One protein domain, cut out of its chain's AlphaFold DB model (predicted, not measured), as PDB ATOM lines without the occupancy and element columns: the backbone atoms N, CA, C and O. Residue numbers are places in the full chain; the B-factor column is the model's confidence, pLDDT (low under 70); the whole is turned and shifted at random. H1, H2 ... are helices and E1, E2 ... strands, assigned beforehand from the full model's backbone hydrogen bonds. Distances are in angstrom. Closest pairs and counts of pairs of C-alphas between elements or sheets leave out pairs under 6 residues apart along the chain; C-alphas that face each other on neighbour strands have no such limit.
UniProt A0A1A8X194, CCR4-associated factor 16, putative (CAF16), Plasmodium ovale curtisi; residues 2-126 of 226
ATOM      1  N   PHE A   2     222.724 240.653 283.662       65.69
ATOM      2  CA  PHE A   2     221.374 240.049 283.545       65.69
ATOM      3  C   PHE A   2     220.345 240.478 284.609       65.69
ATOM      4  O   PHE A   2     219.226 239.982 284.593       65.69
ATOM      5  N   ASN A   3     220.710 241.414 285.494       66.69
ATOM      6  CA  ASN A   3     219.845 242.060 286.497       66.69
ATOM      7  C   ASN A   3     218.949 241.110 287.323       66.69
ATOM      8  O   ASN A   3     217.831 241.463 287.692       66.69
ATOM      9  N   LYS A   4     219.435 239.894 287.592       70.56
ATOM     10  CA  LYS A   4     218.747 238.847 288.354       70.56
ATOM     11  C   LYS A   4     219.686 238.242 289.408       70.56
ATOM     12  O   LYS A   4     220.904 238.287 289.211       70.56
ATOM     13  N   PRO A   5     219.155 237.669 290.505       71.00
ATOM     14  CA  PRO A   5     219.967 237.033 291.539       71.00
ATOM     15  C   PRO A   5     220.693 235.796 290.992       71.00
ATOM     16  O   PRO A   5     220.059 234.897 290.441       71.00
ATOM     17  N   VAL A   6     222.014 235.732 291.188       63.56
ATOM     18  CA  VAL A   6     222.904 234.689 290.633       63.56
ATOM     19  C   VAL A   6     222.467 233.271 291.018       63.56
ATOM     20  O   VAL A   6     222.504 232.370 290.187       63.56
ATOM     21  N   PHE A   7     222.003 233.076 292.253       66.25
ATOM     22  CA  PHE A   7     221.665 231.753 292.794       66.25
ATOM     23  C   PHE A   7     220.236 231.284 292.486       66.25
ATOM     24  O   PHE A   7     219.890 230.146 292.792       66.25
ATOM     25  N   HIS A   8     219.406 232.136 291.880       65.94
ATOM     26  CA  HIS A   8     217.994 231.832 291.621       65.94
ATOM     27  C   HIS A   8     217.628 231.847 290.133       65.94
ATOM     28  O   HIS A   8     216.480 231.578 289.785       65.94
ATOM     29  N   ASP A   9     218.585 232.141 289.249       71.75
ATOM     30  CA  ASP A   9     218.339 232.216 287.812       71.75
ATOM     31  C   ASP A   9     218.886 230.997 287.060       71.75
ATOM     32  O   ASP A   9     219.997 230.996 286.526       71.75
ATOM     33  N   THR A  10     218.059 229.957 286.952       71.06
ATOM     34  CA  THR A  10     218.364 228.761 286.149       71.06
ATOM     35  C   THR A  10     218.448 229.058 284.648       71.06
ATOM     36  O   THR A  10     218.985 228.249 283.889       71.06
ATOM     37  N   THR A  11     217.993 230.235 284.190       78.06
ATOM     38  CA  THR A  11     218.079 230.618 282.774       78.06
ATOM     39  C   THR A  11     219.508 230.955 282.345       78.06
ATOM     40  O   THR A  11     219.826 230.836 281.159       78.06
ATOM     41  N   LEU A  12     220.405 231.279 283.288       77.81
ATOM     42  CA  LEU A  12     221.816 231.560 283.002       77.81
ATOM     43  C   LEU A  12     222.536 230.351 282.407       77.81
ATOM     44  O   LEU A  12     223.275 230.511 281.438       77.81
ATOM     45  N   ALA A  13     222.246 229.139 282.889       73.50
ATOM     46  CA  ALA A  13     222.784 227.904 282.316       73.50
ATOM     47  C   ALA A  13     222.338 227.700 280.856       73.50
ATOM     48  O   ALA A  13     223.021 227.055 280.063       73.50
ATOM     49  N   GLY A  14     221.201 228.284 280.465       82.25
ATOM     50  CA  GLY A  14     220.723 228.325 279.086       82.25
ATOM     51  C   GLY A  14     221.528 229.269 278.192       82.25
ATOM     52  O   GLY A  14     221.680 228.971 277.011       82.25
ATOM     53  N   ARG A  15     222.094 230.340 278.757       87.12
ATOM     54  CA  ARG A  15     222.704 231.470 278.033       87.12
ATOM     55  C   ARG A  15     224.227 231.507 278.082       87.12
ATOM     56  O   ARG A  15     224.834 232.084 277.184       87.12
ATOM     57  N   ILE A  16     224.829 230.897 279.098       89.94
ATOM     58  CA  ILE A  16     226.276 230.832 279.305       89.94
ATOM     59  C   ILE A  16     226.712 229.369 279.195       89.94
ATOM     60  O   ILE A  16     226.130 228.496 279.836       89.94
ATOM     61  N   GLY A  17     227.709 229.095 278.360       89.00
ATOM     62  CA  GLY A  17     228.446 227.832 278.365       89.00
ATOM     63  C   GLY A  17     229.756 228.021 279.119       89.00
ATOM     64  O   GLY A  17     230.499 228.947 278.800       89.00
ATOM     65  N   PHE A  18     230.042 227.171 280.103       90.00
ATOM     66  CA  PHE A  18     231.289 227.221 280.867       90.00
ATOM     67  C   PHE A  18     232.017 225.886 280.751       90.00
ATOM     68  O   PHE A  18     231.470 224.836 281.083       90.00
ATOM     69  N   VAL A  19     233.261 225.931 280.289       87.94
ATOM     70  CA  VAL A  19     234.125 224.762 280.166       87.94
ATOM     71  C   VAL A  19     235.371 224.997 281.004       87.94
ATOM     72  O   VAL A  19     236.192 225.834 280.650       87.94
ATOM     73  N   GLY A  20     235.510 224.241 282.091       84.06
ATOM     74  CA  GLY A  20     236.711 224.216 282.937       84.06
ATOM     75  C   GLY A  20     237.222 222.788 283.136       84.06
ATOM     76  O   GLY A  20     237.110 221.940 282.239       84.06
ATOM     77  N   GLU A  21     237.688 222.469 284.339       71.19
ATOM     78  CA  GLU A  21     238.044 221.109 284.760       71.19
ATOM     79  C   GLU A  21     236.868 220.416 285.463       71.19
ATOM     80  O   GLU A  21     236.617 220.647 286.639       71.19
ATOM     81  N   TRP A  22     236.101 219.591 284.736       65.38
ATOM     82  CA  TRP A  22     234.849 219.028 285.273       65.38
ATOM     83  C   TRP A  22     234.851 217.508 285.460       65.38
ATOM     84  O   TRP A  22     234.136 217.028 286.333       65.38
ATOM     85  N   TRP A  23     235.604 216.724 284.673       66.62
ATOM     86  CA  TRP A  23     235.636 215.253 284.838       66.62
ATOM     87  C   TRP A  23     237.024 214.747 285.243       66.62
ATOM     88  O   TRP A  23     237.599 213.878 284.591       66.62
ATOM     89  N   SER A  24     237.583 215.312 286.313       60.28
ATOM     90  CA  SER A  24     238.771 214.749 286.972       60.28
ATOM     91  C   SER A  24     238.489 213.379 287.601       60.28
ATOM     92  O   SER A  24     239.402 212.566 287.725       60.28
ATOM     93  N   ASN A  25     237.224 213.097 287.926       58.09
ATOM     94  CA  ASN A  25     236.780 211.808 288.436       58.09
ATOM     95  C   ASN A  25     236.174 210.960 287.312       58.09
ATOM     96  O   ASN A  25     235.189 211.355 286.682       58.09
ATOM     97  N   ASP A  26     236.737 209.767 287.111       56.44
ATOM     98  CA  ASP A  26     236.192 208.705 286.262       56.44
ATOM     99  C   ASP A  26     234.928 208.107 286.903       56.44
ATOM    100  O   ASP A  26     234.884 206.939 287.289       56.44
ATOM    101  N   TYR A  27     233.860 208.896 287.032       55.22
ATOM    102  CA  TYR A  27     232.545 208.294 287.193       55.22
ATOM    103  C   TYR A  27     232.277 207.514 285.909       55.22
ATOM    104  O   TYR A  27     232.244 208.089 284.820       55.22
ATOM    105  N   ALA A  28     232.177 206.190 286.029       56.72
ATOM    106  CA  ALA A  28     231.943 205.290 284.913       56.72
ATOM    107  C   ALA A  28     230.587 205.612 284.265       56.72
ATOM    108  O   ALA A  28     229.549 205.064 284.627       56.72
ATOM    109  N   MET A  29     230.594 206.535 283.306       73.62
ATOM    110  CA  MET A  29     229.452 206.831 282.453       73.62
ATOM    111  C   MET A  29     229.309 205.665 281.476       73.62
ATOM    112  O   MET A  29     229.911 205.661 280.403       73.62
ATOM    113  N   ASN A  30     228.551 204.645 281.880       86.69
ATOM    114  CA  ASN A  30     228.266 203.465 281.064       86.69
ATOM    115  C   ASN A  30     227.178 203.755 280.016       86.69
ATOM    116  O   ASN A  30     226.200 203.025 279.897       86.69
ATOM    117  N   ILE A  31     227.338 204.875 279.318       91.62
ATOM    118  CA  ILE A  31     226.512 205.295 278.193       91.62
ATOM    119  C   ILE A  31     227.435 205.671 277.039       91.62
ATOM    120  O   ILE A  31     228.594 206.064 277.229       91.62
ATOM    121  N   THR A  32     226.915 205.551 275.833       94.31
ATOM    122  CA  THR A  32     227.573 205.992 274.611       94.31
ATOM    123  C   THR A  32     227.486 207.509 274.455       94.31
ATOM    124  O   THR A  32     226.630 208.182 275.037       94.31
ATOM    125  N   ILE A  33     228.358 208.071 273.619       93.25
ATOM    126  CA  ILE A  33     228.271 209.483 273.224       93.25
ATOM    127  C   ILE A  33     226.915 209.763 272.548       93.25
ATOM    128  O   ILE A  33     226.304 210.801 272.799       93.25
ATOM    129  N   ARG A  34     226.404 208.835 271.729       94.94
ATOM    130  CA  ARG A  34     225.077 208.933 271.103       94.94
ATOM    131  C   ARG A  34     223.971 209.101 272.145       94.94
ATOM    132  O   ARG A  34     223.136 209.987 271.998       94.94
ATOM    133  N   GLU A  35     223.977 208.283 273.196       93.94
ATOM    134  CA  GLU A  35     222.983 208.342 274.276       93.94
ATOM    135  C   GLU A  35     223.081 209.646 275.074       93.94
ATOM    136  O   GLU A  35     222.053 210.277 275.338       93.94
ATOM    137  N   LEU A  36     224.303 210.101 275.378       92.50
ATOM    138  CA  LEU A  36     224.538 211.382 276.053       92.50
ATOM    139  C   LEU A  36     223.931 212.565 275.281       92.50
ATOM    140  O   LEU A  36     223.398 213.493 275.884       92.50
ATOM    141  N   PHE A  37     224.004 212.535 273.950       94.12
ATOM    142  CA  PHE A  37     223.472 213.578 273.072       94.12
ATOM    143  C   PHE A  37     222.155 213.182 272.392       94.12
ATOM    144  O   PHE A  37     221.821 213.748 271.351       94.12
ATOM    145  N   SER A  38     221.397 212.250 272.970       94.06
ATOM    146  CA  SER A  38     220.158 211.717 272.384       94.06
ATOM    147  C   SER A  38     219.166 212.809 271.958       94.06
ATOM    148  O   SER A  38     218.626 212.739 270.857       94.06
ATOM    149  N   GLU A  39     219.014 213.878 272.748       93.62
ATOM    150  CA  GLU A  39     218.173 215.044 272.412       93.62
ATOM    151  C   GLU A  39     218.603 215.792 271.136       93.62
ATOM    152  O   GLU A  39     217.787 216.439 270.481       93.62
ATOM    153  N   TYR A  40     219.892 215.751 270.792       93.94
ATOM    154  CA  TYR A  40     220.479 216.482 269.661       93.94
ATOM    155  C   TYR A  40     220.833 215.567 268.496       93.94
ATOM    156  O   TYR A  40     221.334 216.051 267.472       93.94
ATOM    157  N   HIS A  41     220.605 214.265 268.655       90.62
ATOM    158  CA  HIS A  41     220.946 213.254 267.679       90.62
ATOM    159  C   HIS A  41     220.295 213.569 266.322       90.62
ATOM    160  O   HIS A  41     219.125 213.934 266.233       90.62
ATOM    161  N   GLY A  42     221.085 213.499 265.247       88.94
ATOM    162  CA  GLY A  42     220.649 213.865 263.893       88.94
ATOM    163  C   GLY A  42     220.557 215.372 263.608       88.94
ATOM    164  O   GLY A  42     220.368 215.765 262.456       88.94
ATOM    165  N   SER A  43     220.741 216.250 264.601       95.94
ATOM    166  CA  SER A  43     220.783 217.690 264.337       95.94
ATOM    167  C   SER A  43     222.037 218.072 263.541       95.94
ATOM    168  O   SER A  43     223.137 217.561 263.765       95.94
ATOM    169  N   ARG A  44     221.909 219.061 262.645       95.12
ATOM    170  CA  ARG A  44     223.039 219.565 261.839       95.12
ATOM    171  C   ARG A  44     224.237 219.972 262.702       95.12
ATOM    172  O   ARG A  44     225.383 219.802 262.289       95.12
ATOM    173  N   ARG A  45     223.974 220.545 263.879       94.31
ATOM    174  CA  ARG A  45     225.013 220.992 264.809       94.31
ATOM    175  C   ARG A  45     225.712 219.815 265.478       94.31
ATOM    176  O   ARG A  45     226.936 219.819 265.517       94.31
ATOM    177  N   TYR A  46     224.960 218.813 265.922       96.12
ATOM    178  CA  TYR A  46     225.510 217.575 266.465       96.12
ATOM    179  C   TYR A  46     226.445 216.885 265.464       96.12
ATOM    180  O   TYR A  46     227.622 216.688 265.757       96.12
ATOM    181  N   THR A  47     225.975 216.647 264.235       96.19
ATOM    182  CA  THR A  47     226.791 216.034 263.173       96.19
ATOM    183  C   THR A  47     228.019 216.874 262.825       96.19
ATOM    184  O   THR A  47     229.081 216.333 262.525       96.19
ATOM    185  N   HIS A  48     227.899 218.205 262.849       95.44
ATOM    186  CA  HIS A  48     229.039 219.089 262.621       95.44
ATOM    187  C   HIS A  48     230.097 218.960 263.722       95.44
ATOM    188  O   HIS A  48     231.278 218.896 263.400       95.44
ATOM    189  N   LEU A  49     229.680 218.901 264.990       95.38
ATOM    190  CA  LEU A  49     230.576 218.786 266.140       95.38
ATOM    191  C   LEU A  49     231.263 217.418 266.212       95.38
ATOM    192  O   LEU A  49     232.469 217.379 266.436       95.38
ATOM    193  N   LEU A  50     230.546 216.322 265.931       95.31
ATOM    194  CA  LEU A  50     231.153 214.989 265.820       95.31
ATOM    195  C   LEU A  50     232.265 214.959 264.767       95.31
ATOM    196  O   LEU A  50     233.362 214.484 265.039       95.31
ATOM    197  N   LYS A  51     232.005 215.531 263.581       95.25
ATOM    198  CA  LYS A  51     232.999 215.630 262.500       95.25
ATOM    199  C   LYS A  51     234.156 216.563 262.844       95.25
ATOM    200  O   LYS A  51     235.275 216.311 262.425       95.25
ATOM    201  N   LEU A  52     233.887 217.654 263.561       94.50
ATOM    202  CA  LEU A  52     234.916 218.614 263.959       94.50
ATOM    203  C   LEU A  52     235.929 217.988 264.919       94.50
ATOM    204  O   LEU A  52     237.116 218.279 264.820       94.50
ATOM    205  N   PHE A  53     235.452 217.151 265.837       93.75
ATOM    206  CA  PHE A  53     236.276 216.499 266.851       93.75
ATOM    207  C   PHE A  53     236.770 215.101 266.466       93.75
ATOM    208  O   PHE A  53     237.532 214.522 267.242       93.75
ATOM    209  N   ASP A  54     236.354 214.597 265.301       93.69
ATOM    210  CA  ASP A  54     236.613 213.236 264.819       93.69
ATOM    211  C   ASP A  54     236.235 212.169 265.862       93.69
ATOM    212  O   ASP A  54     237.053 211.368 266.310       93.69
ATOM    213  N   MET A  55     234.984 212.226 266.335       92.56
ATOM    214  CA  MET A  55     234.476 211.332 267.382       92.56
ATOM    215  C   MET A  55     233.506 210.290 266.831       92.56
ATOM    216  O   MET A  55     232.576 210.618 266.093       92.56
ATOM    217  N   ASP A  56     233.675 209.047 267.285       94.31
ATOM    218  CA  ASP A  56     232.711 207.965 267.079       94.31
ATOM    219  C   ASP A  56     231.651 207.985 268.184       94.31
ATOM    220  O   ASP A  56     231.930 207.725 269.356       94.31
ATOM    221  N   GLU A  57     230.414 208.286 267.795       94.38
ATOM    222  CA  GLU A  57     229.272 208.402 268.700       94.38
ATOM    223  C   GLU A  57     228.880 207.079 269.386       94.38
ATOM    224  O   GLU A  57     228.183 207.103 270.401       94.38
ATOM    225  N   ASN A  58     229.332 205.929 268.876       94.94
ATOM    226  CA  ASN A  58     228.991 204.615 269.430       94.94
ATOM    227  C   ASN A  58     229.918 204.179 270.573       94.94
ATOM    228  O   ASN A  58     229.631 203.190 271.247       94.94
ATOM    229  N   LYS A  59     231.020 204.897 270.812       93.81
ATOM    230  CA  LYS A  59     231.932 204.582 271.915       93.81
ATOM    231  C   LYS A  59     231.291 204.895 273.266       93.81
ATOM    232  O   LYS A  59     230.633 205.924 273.436       93.81
ATOM    233  N   LEU A  60     231.557 204.028 274.244       92.62
ATOM    234  CA  LEU A  60     231.240 204.266 275.651       92.62
ATOM    235  C   LEU A  60     232.123 205.379 276.219       92.62
ATOM    236  O   LEU A  60     233.338 205.379 276.015       92.62
ATOM    237  N   ILE A  61     231.529 206.286 276.995       90.69
ATOM    238  CA  ILE A  61     232.252 207.403 277.624       90.69
ATOM    239  C   ILE A  61     233.305 206.903 278.629       90.69
ATOM    240  O   ILE A  61     234.366 207.510 278.788       90.69
ATOM    241  N   SER A  62     233.053 205.771 279.284       88.56
ATOM    242  CA  SER A  62     234.029 205.114 280.160       88.56
ATOM    243  C   SER A  62     235.277 204.617 279.416       88.56
ATOM    244  O   SER A  62     236.352 204.580 280.011       88.56
ATOM    245  N   GLY A  63     235.152 204.271 278.129       88.44
ATOM    246  CA  GLY A  63     236.209 203.653 277.321       88.44
ATOM    247  C   GLY A  63     237.023 204.611 276.447       88.44
ATOM    248  O   GLY A  63     237.945 204.167 275.766       88.44
ATOM    249  N   ILE A  64     236.696 205.905 276.431       89.81
ATOM    250  CA  ILE A  64     237.416 206.913 275.639       89.81
ATOM    251  C   ILE A  64     238.589 207.533 276.411       89.81
ATOM    252  O   ILE A  64     238.601 207.607 277.644       89.81
ATOM    253  N   SER A  65     239.588 208.009 275.667       88.62
ATOM    254  CA  SER A  65     240.783 208.661 276.213       88.62
ATOM    255  C   SER A  65     240.460 209.972 276.946       88.62
ATOM    256  O   SER A  65     239.421 210.592 276.724       88.62
ATOM    257  N   LYS A  66     241.383 210.463 277.789       85.38
ATOM    258  CA  LYS A  66     241.230 211.763 278.475       85.38
ATOM    259  C   LYS A  66     240.986 212.924 277.495       85.38
ATOM    260  O   LYS A  66     240.157 213.789 277.770       85.38
ATOM    261  N   GLY A  67     241.660 212.915 276.342       87.25
ATOM    262  CA  GLY A  67     241.472 213.921 275.292       87.25
ATOM    263  C   GLY A  67     240.088 213.840 274.641       87.25
ATOM    264  O   GLY A  67     239.411 214.857 274.507       87.25
ATOM    265  N   GLU A  68     239.613 212.636 274.304       90.25
ATOM    266  CA  GLU A  68     238.243 212.432 273.808       90.25
ATOM    267  C   GLU A  68     237.193 212.845 274.856       90.25
ATOM    268  O   GLU A  68     236.230 213.529 274.512       90.25
ATOM    269  N   LYS A  69     237.401 212.533 276.146       88.75
ATOM    270  CA  LYS A  69     236.520 212.995 277.237       88.75
ATOM    271  C   LYS A  69     236.434 214.520 277.272       88.75
ATOM    272  O   LYS A  69     235.340 215.065 277.402       88.75
ATOM    273  N   LYS A  70     237.556 215.226 277.087       87.94
ATOM    274  CA  LYS A  70     237.563 216.695 277.004       87.94
ATOM    275  C   LYS A  70     236.780 217.204 275.789       87.94
ATOM    276  O   LYS A  70     236.004 218.148 275.927       87.94
ATOM    277  N   LYS A  71     236.913 216.563 274.621       91.75
ATOM    278  CA  LYS A  71     236.115 216.898 273.422       91.75
ATOM    279  C   LYS A  71     234.616 216.734 273.686       91.75
ATOM    280  O   LYS A  71     233.843 217.636 273.365       91.75
ATOM    281  N   VAL A  72     234.210 215.646 274.346       91.69
ATOM    282  CA  VAL A  72     232.814 215.418 274.763       91.69
ATOM    283  C   VAL A  72     232.337 216.509 275.730       91.69
ATOM    284  O   VAL A  72     231.274 217.085 275.510       91.69
ATOM    285  N   GLN A  73     233.126 216.869 276.748       89.06
ATOM    286  CA  GLN A  73     232.787 217.950 277.691       89.06
ATOM    287  C   GLN A  73     232.591 219.305 277.002       89.06
ATOM    288  O   GLN A  73     231.638 220.033 277.296       89.06
ATOM    289  N   ILE A  74     233.492 219.648 276.082       92.00
ATOM    290  CA  ILE A  74     233.371 220.862 275.276       92.00
ATOM    291  C   ILE A  74     232.082 220.795 274.464       92.00
ATOM    292  O   ILE A  74     231.292 221.739 274.487       92.00
ATOM    293  N   MET A  75     231.833 219.662 273.803       92.88
ATOM    294  CA  MET A  75     230.643 219.437 272.994       92.88
ATOM    295  C   MET A  75     229.350 219.613 273.805       92.88
ATOM    296  O   MET A  75     228.449 220.293 273.321       92.88
ATOM    297  N   VAL A  76     229.269 219.120 275.048       90.44
ATOM    298  CA  VAL A  76     228.118 219.335 275.956       90.44
ATOM    299  C   VAL A  76     227.822 220.823 276.163       90.44
ATOM    300  O   VAL A  76     226.662 221.232 276.176       90.44
ATOM    301  N   ASN A  77     228.855 221.656 276.270       89.69
ATOM    302  CA  ASN A  77     228.692 223.087 276.527       89.69
ATOM    303  C   ASN A  77     228.373 223.912 275.276       89.69
ATOM    304  O   ASN A  77     227.751 224.970 275.382       89.69
ATOM    305  N   ILE A  78     228.762 223.427 274.092       92.38
ATOM    306  CA  ILE A  78     228.568 224.141 272.821       92.38
ATOM    307  C   ILE A  78     227.462 223.550 271.941       92.38
ATOM    308  O   ILE A  78     227.107 224.155 270.926       92.38
ATOM    309  N   ILE A  79     226.888 222.390 272.291       93.56
ATOM    310  CA  ILE A  79     225.822 221.741 271.509       93.56
ATOM    311  C   ILE A  79     224.583 222.628 271.405       93.56
ATOM    312  O   ILE A  79     223.984 222.732 270.338       93.56
ATOM    313  N   LYS A  80     224.250 223.352 272.475       91.19
ATOM    314  CA  LYS A  80     223.270 224.438 272.457       91.19
ATOM    315  C   LYS A  80     223.992 225.749 272.179       91.19
ATOM    316  O   LYS A  80     225.082 225.983 272.689       91.19
ATOM    317  N   ARG A  81     223.368 226.613 271.381       91.62
ATOM    318  CA  ARG A  81     223.874 227.971 271.172       91.62
ATOM    319  C   ARG A  81     223.757 228.762 272.475       91.62
ATOM    320  O   ARG A  81     222.744 228.643 273.163       91.62
ATOM    321  N   LYS A  82     224.787 229.543 272.783       91.50
ATOM    322  CA  LYS A  82     224.897 230.391 273.973       91.50
ATOM    323  C   LYS A  82     225.214 231.824 273.563       91.50
ATOM    324  O   LYS A  82     225.829 232.043 272.520       91.50
ATOM    325  N   ASP A  83     224.830 232.767 274.415       92.12
ATOM    326  CA  ASP A  83     225.183 234.182 274.276       92.12
ATOM    327  C   ASP A  83     226.657 234.400 274.645       92.12
ATOM    328  O   ASP A  83     227.339 235.245 274.064       92.12
ATOM    329  N   ILE A  84     227.144 233.628 275.624       93.12
ATOM    330  CA  ILE A  84     228.498 233.727 276.168       93.12
ATOM    331  C   ILE A  84     229.088 232.326 276.310       93.12
ATOM    332  O   ILE A  84     228.454 231.434 276.877       93.12
ATOM    333  N   TYR A  85     230.317 232.147 275.844       93.69
ATOM    334  CA  TYR A  85     231.130 230.975 276.135       93.69
ATOM    335  C   TYR A  85     232.342 231.382 276.963       93.69
ATOM    336  O   TYR A  85     233.013 232.361 276.645       93.69
ATOM    337  N   ILE A  86     232.619 230.622 278.014       92.88
ATOM    338  CA  ILE A  86     233.771 230.801 278.889       92.88
ATOM    339  C   ILE A  86     234.556 229.494 278.877       92.88
ATOM    340  O   ILE A  86     234.023 228.441 279.225       92.88
ATOM    341  N   PHE A  87     235.810 229.570 278.461       91.00
ATOM    342  CA  PHE A  87     236.747 228.460 278.425       91.00
ATOM    343  C   PHE A  87     237.896 228.780 279.374       91.00
ATOM    344  O   PHE A  87     238.636 229.733 279.139       91.00
ATOM    345  N   ASP A  88     238.024 227.996 280.436       89.62
ATOM    346  CA  ASP A  88     239.077 228.128 281.437       89.62
ATOM    347  C   ASP A  88     240.038 226.947 281.313       89.62
ATOM    348  O   ASP A  88     239.672 225.815 281.639       89.62
ATOM    349  N   GLU A  89     241.197 227.183 280.686       85.31
ATOM    350  CA  GLU A  89     242.202 226.155 280.347       85.31
ATOM    351  C   GLU A  89     241.612 224.906 279.669       85.31
ATOM    352  O   GLU A  89     242.097 223.775 279.742       85.31
ATOM    353  N   ALA A  90     240.508 225.099 278.951       81.75
ATOM    354  CA  ALA A  90     239.694 224.003 278.450       81.75
ATOM    355  C   ALA A  90     240.336 223.234 277.285       81.75
ATOM    356  O   ALA A  90     239.818 222.200 276.867       81.75
ATOM    357  N   THR A  91     241.438 223.725 276.732       82.31
ATOM    358  CA  THR A  91     242.073 223.178 275.529       82.31
ATOM    359  C   THR A  91     243.434 222.551 275.790       82.31
ATOM    360  O   THR A  91     244.044 222.060 274.838       82.31
ATOM    361  N   GLU A  92     243.922 222.557 277.033       80.88
ATOM    362  CA  GLU A  92     245.235 222.011 277.398       80.88
ATOM    363  C   GLU A  92     245.363 220.533 276.994       80.88
ATOM    364  O   GLU A  92     246.330 220.144 276.344       80.88
ATOM    365  N   SER A  93     244.322 219.738 277.254       79.12
ATOM    366  CA  SER A  93     244.265 218.307 276.930       79.12
ATOM    367  C   SER A  93     243.745 217.982 275.523       79.12
ATOM    368  O   SER A  93     243.550 216.809 275.193       79.12
ATOM    369  N   LEU A  94     243.522 218.998 274.679       85.25
ATOM    370  CA  LEU A  94     243.227 218.795 273.262       85.25
ATOM    371  C   LEU A  94     244.513 218.698 272.445       85.25
ATOM    372  O   LEU A  94     245.440 219.485 272.630       85.25
ATOM    373  N   ASP A  95     244.507 217.797 271.465       86.94
ATOM    374  CA  ASP A  95     245.525 217.770 270.421       86.94
ATOM    375  C   ASP A  95     245.510 219.065 269.583       86.94
ATOM    376  O   ASP A  95     244.499 219.773 269.494       86.94
ATOM    377  N   LEU A  96     246.648 219.371 268.953       84.81
ATOM    378  CA  LEU A  96     246.861 220.616 268.209       84.81
ATOM    379  C   LEU A  96     245.815 220.837 267.104       84.81
ATOM    380  O   LEU A  96     245.350 221.961 266.903       84.81
ATOM    381  N   ILE A  97     245.429 219.769 266.400       88.69
ATOM    382  CA  ILE A  97     244.470 219.836 265.293       88.69
ATOM    383  C   ILE A  97     243.084 220.174 265.843       88.69
ATOM    384  O   ILE A  97     242.467 221.143 265.399       88.69
ATOM    385  N   SER A  98     242.615 219.437 266.851       89.81
ATOM    386  CA  SER A  98     241.308 219.666 267.479       89.81
ATOM    387  C   SER A  98     241.201 221.051 268.106       89.81
ATOM    388  O   SER A  98     240.168 221.708 267.968       89.81
ATOM    389  N   ARG A  99     242.274 221.527 268.751       88.88
ATOM    390  CA  ARG A  99     242.347 222.887 269.302       88.88
ATOM    391  C   ARG A  99     242.170 223.934 268.204       88.88
ATOM    392  O   ARG A  99     241.317 224.809 268.332       88.88
ATOM    393  N   LYS A 100     242.917 223.809 267.102       87.81
ATOM    394  CA  LYS A 100     242.817 224.727 265.960       87.81
ATOM    395  C   LYS A 100     241.425 224.706 265.331       87.81
ATOM    396  O   LYS A 100     240.861 225.758 265.048       87.81
ATOM    397  N   LEU A 101     240.837 223.524 265.143       90.81
ATOM    398  CA  LEU A 101     239.485 223.396 264.595       90.81
ATOM    399  C   LEU A 101     238.434 224.041 265.510       90.81
ATOM    400  O   LEU A 101     237.554 224.751 265.018       90.81
ATOM    401  N   LEU A 102     238.536 223.850 266.825       91.19
ATOM    402  CA  LEU A 102     237.637 224.479 267.790       91.19
ATOM    403  C   LEU A 102     237.739 226.011 267.746       91.19
ATOM    404  O   LEU A 102     236.718 226.676 267.567       91.19
ATOM    405  N   LEU A 103     238.948 226.561 267.881       89.31
ATOM    406  CA  LEU A 103     239.173 228.009 267.947       89.31
ATOM    407  C   LEU A 103     238.856 228.693 266.601       89.31
ATOM    408  O   LEU A 103     237.984 229.564 266.539       89.31
ATOM    409  N   ASP A 104     239.481 228.246 265.505       87.75
ATOM    410  CA  ASP A 104     239.419 228.936 264.206       87.75
ATOM    411  C   ASP A 104     238.129 228.658 263.430       87.75
ATOM    412  O   ASP A 104     237.623 229.529 262.718       87.75
ATOM    413  N   ARG A 105     237.608 227.424 263.481       88.25
ATOM    414  CA  ARG A 105     236.509 227.001 262.590       88.25
ATOM    415  C   ARG A 105     235.152 227.078 263.264       88.25
ATOM    416  O   ARG A 105     234.165 227.363 262.579       88.25
ATOM    417  N   PHE A 106     235.095 226.807 264.565       92.06
ATOM    418  CA  PHE A 106     233.845 226.804 265.311       92.06
ATOM    419  C   PHE A 106     233.629 228.106 266.071       92.06
ATOM    420  O   PHE A 106     232.713 228.848 265.729       92.06
ATOM    421  N   LEU A 107     234.474 228.406 267.058       91.06
ATOM    422  CA  LEU A 107     234.269 229.521 267.982       91.06
ATOM    423  C   LEU A 107     234.299 230.871 267.273       91.06
ATOM    424  O   LEU A 107     233.359 231.651 267.418       91.06
ATOM    425  N   ARG A 108     235.295 231.108 266.416       89.69
ATOM    426  CA  ARG A 108     235.349 232.323 265.594       89.69
ATOM    427  C   ARG A 108     234.078 232.523 264.768       89.69
ATOM    428  O   ARG A 108     233.454 233.578 264.822       89.69
ATOM    429  N   LYS A 109     233.651 231.482 264.048       90.19
ATOM    430  CA  LYS A 109     232.434 231.520 263.227       90.19
ATOM    431  C   LYS A 109     231.184 231.758 264.070       90.19
ATOM    432  O   LYS A 109     230.252 232.413 263.608       90.19
ATOM    433  N   GLU A 110     231.148 231.200 265.272       90.69
ATOM    434  CA  GLU A 110     230.028 231.372 266.180       90.69
ATOM    435  C   GLU A 110     229.931 232.818 266.670       90.69
ATOM    436  O   GLU A 110     228.848 233.400 266.626       90.69
ATOM    437  N   SER A 111     231.068 233.429 267.009       91.19
ATOM    438  CA  SER A 111     231.132 234.845 267.371       91.19
ATOM    439  C   SER A 111     230.740 235.748 266.197       91.19
ATOM    440  O   SER A 111     229.835 236.566 266.335       91.19
ATOM    441  N   GLU A 112     231.316 235.537 265.009       90.38
ATOM    442  CA  GLU A 112     231.072 236.377 263.826       90.38
ATOM    443  C   GLU A 112     229.632 236.274 263.289       90.38
ATOM    444  O   GLU A 112     229.063 237.269 262.849       90.38
ATOM    445  N   LYS A 113     229.025 235.078 263.292       90.44
ATOM    446  CA  LYS A 113     227.687 234.870 262.701       90.44
ATOM    447  C   LYS A 113     226.543 235.038 263.682       90.44
ATOM    448  O   LYS A 113     225.423 235.315 263.258       90.44
ATOM    449  N   HIS A 114     226.792 234.781 264.961       88.69
ATOM    450  CA  HIS A 114     225.748 234.735 265.982       88.69
ATOM    451  C   HIS A 114     225.970 235.749 267.101       88.69
ATOM    452  O   HIS A 114     225.186 235.780 268.045       88.69
ATOM    453  N   ASN A 115     226.984 236.607 266.963       88.94
ATOM    454  CA  ASN A 115     227.254 237.732 267.847       88.94
ATOM    455  C   ASN A 115     227.446 237.309 269.317       88.94
ATOM    456  O   ASN A 115     227.068 238.039 270.235       88.94
ATOM    457  N   CYS A 116     228.010 236.114 269.531       91.62
ATOM    458  CA  CYS A 116     228.289 235.585 270.861       91.62
ATOM    459  C   CYS A 116     229.649 236.062 271.386       91.62
ATOM    460  O   CYS A 116     230.605 236.260 270.626       91.62
ATOM    461  N   ILE A 117     229.741 236.202 272.706       93.81
ATOM    462  CA  ILE A 117     230.972 236.577 273.408       93.81
ATOM    463  C   ILE A 117     231.731 235.306 273.773       93.81
ATOM    464  O   ILE A 117     231.140 234.336 274.243       93.81
ATOM    465  N   ILE A 118     233.045 235.312 273.568       93.50
ATOM    466  CA  ILE A 118     233.915 234.184 273.901       93.50
ATOM    467  C   ILE A 118     235.025 234.706 274.800       93.50
ATOM    468  O   ILE A 118     235.807 235.563 274.397       93.50
ATOM    469  N   ILE A 119     235.064 234.194 276.025       93.44
ATOM    470  CA  ILE A 119     236.122 234.439 276.996       93.44
ATOM    471  C   ILE A 119     236.948 233.164 277.061       93.44
ATOM    472  O   ILE A 119     236.417 232.085 277.312       93.44
ATOM    473  N   TYR A 120     238.240 233.287 276.801       91.00
ATOM    474  CA  TYR A 120     239.157 232.160 276.753       91.00
ATOM    475  C   TYR A 120     240.388 232.507 277.583       91.00
ATOM    476  O   TYR A 120     241.110 233.449 277.260       91.00
ATOM    477  N   SER A 121     240.569 231.774 278.675       89.50
ATOM    478  CA  SER A 121     241.722 231.862 279.563       89.50
ATOM    479  C   SER A 121     242.721 230.779 279.179       89.50
ATOM    480  O   SER A 121     242.342 229.612 279.039       89.50
ATOM    481  N   THR A 122     243.978 231.170 278.981       85.50
ATOM    482  CA  THR A 122     245.075 230.227 278.777       85.50
ATOM    483  C   THR A 122     246.422 230.807 279.202       85.50
ATOM    484  O   THR A 122     246.661 232.009 279.060       85.50
ATOM    485  N   HIS A 123     247.323 229.940 279.650       79.69
ATOM    486  CA  HIS A 123     248.747 230.209 279.840       79.69
ATOM    487  C   HIS A 123     249.589 229.933 278.579       79.69
ATOM    488  O   HIS A 123     250.780 230.238 278.561       79.69
ATOM    489  N   ILE A 124     248.991 229.368 277.522       75.12
ATOM    490  CA  ILE A 124     249.670 229.043 276.262       75.12
ATOM    491  C   ILE A 124     249.334 230.115 275.223       75.12
ATOM    492  O   ILE A 124     248.246 230.124 274.651       75.12
ATOM    493  N   PHE A 125     250.280 231.016 274.959       72.56
ATOM    494  CA  PHE A 125     250.073 232.138 274.031       72.56
ATOM    495  C   PHE A 125     250.182 231.759 272.551       72.56
ATOM    496  O   PHE A 125     249.748 232.514 271.672       72.56
ATOM    497  N   ASP A 126     250.717 230.574 272.275       68.50
ATOM    498  CA  ASP A 126     250.779 230.017 270.933       68.50
ATOM    499  C   ASP A 126     249.364 229.768 270.399       68.50
ATOM    500  O   ASP A 126     248.463 229.343 271.120       68.50
TER     501      ASP A 126
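Overview. This is residues 2 to 126 of the 226 residues of the protein "CCR4-associated factor 16, putative (CAF16)" of Plasmodium ovale curtisi (UniProt A0A1A8X194). A small sheet of three parallel strands has H4 and H5 side by side over one face, and H3 packs on their side away from the sheet. Before H1, residues 5 to 11 stick out free. The 125 printed residues hold five named helices and three named strands, H1 E1 H2 H3 H4 E2 H5 E3; the sheet order is E1 E2 E3, and the class is mixed. The whole is compact, with radius of gyration of the C-alphas 14.7 A and spans of 42 by 36 by 30 A.

Along the chain. H1, residues 12 to 15, begins at C-alpha 12 (221.816, 231.560, 283.002) and spans 5.0 A. E1 is residues 16 to 19, 10.0 A; H2, 33 to 36, 5.1 A; H3, 44 to 53, 14.5 A; H4, 66 to 78, 18.6 A; E2, 84 to 88, 13.1 A; H5, 96 to 114, 25.5 A. E3, residues 117 to 121, spans 13.3 A and ends at C-alpha 121 (241.722, 231.862, 279.563).

Arrangement. E1 and E2 are parallel at 17 degrees, with N 19 and O 86 2.8 A apart, within hydrogen-bond range. E2 and E3 are parallel at 6 degrees, with N 87 and O 119 also 2.8 A apart. Two strand-helix-strand units, parallel neighbour strands joined through helices, are E1, H2 H3 H4, E2 and E2, H5, E3; the latter's crossover is right-handed. H4 is on the sheet, over E1 at a height over the sheet of 8.2 A; the C-alphas of Gly 17 and Asn 77, their closest, are 5.1 A apart. H5 is on the sheet too; its closest C-alpha pair with E3 is Ser 111 and Ile 117, 6.3 A. H3 touches H5 with residues 98 to 102 of H5 alone, closest at C-alphas 53 and 98, 6.0 A, at a shallow tilt of 29 degrees, opposite ways. H2 and H4 are close but not clearly touching, C-alphas 33 and 72 being 7.6 A apart. H1 is not on the sheet, but only just, with 4 pairs of C-alphas within 10 A. In H3 and H4 every O i to N i+4 pair is within hydrogen-bond range, in H5 12 of 15; H1 and H2 are too short for such a pair.

Size, cuts and confidence. The C-alphas farthest apart, of Asn 3 and Gly 63, are 42.7 A apart. The printed part has no cut; the links E1 to H2 and H3 to H4 are long. Mean pLDDT of the printed part is 86.1, with residues 2 to 3, 6 to 8, 22 to 28 and 126 under 70.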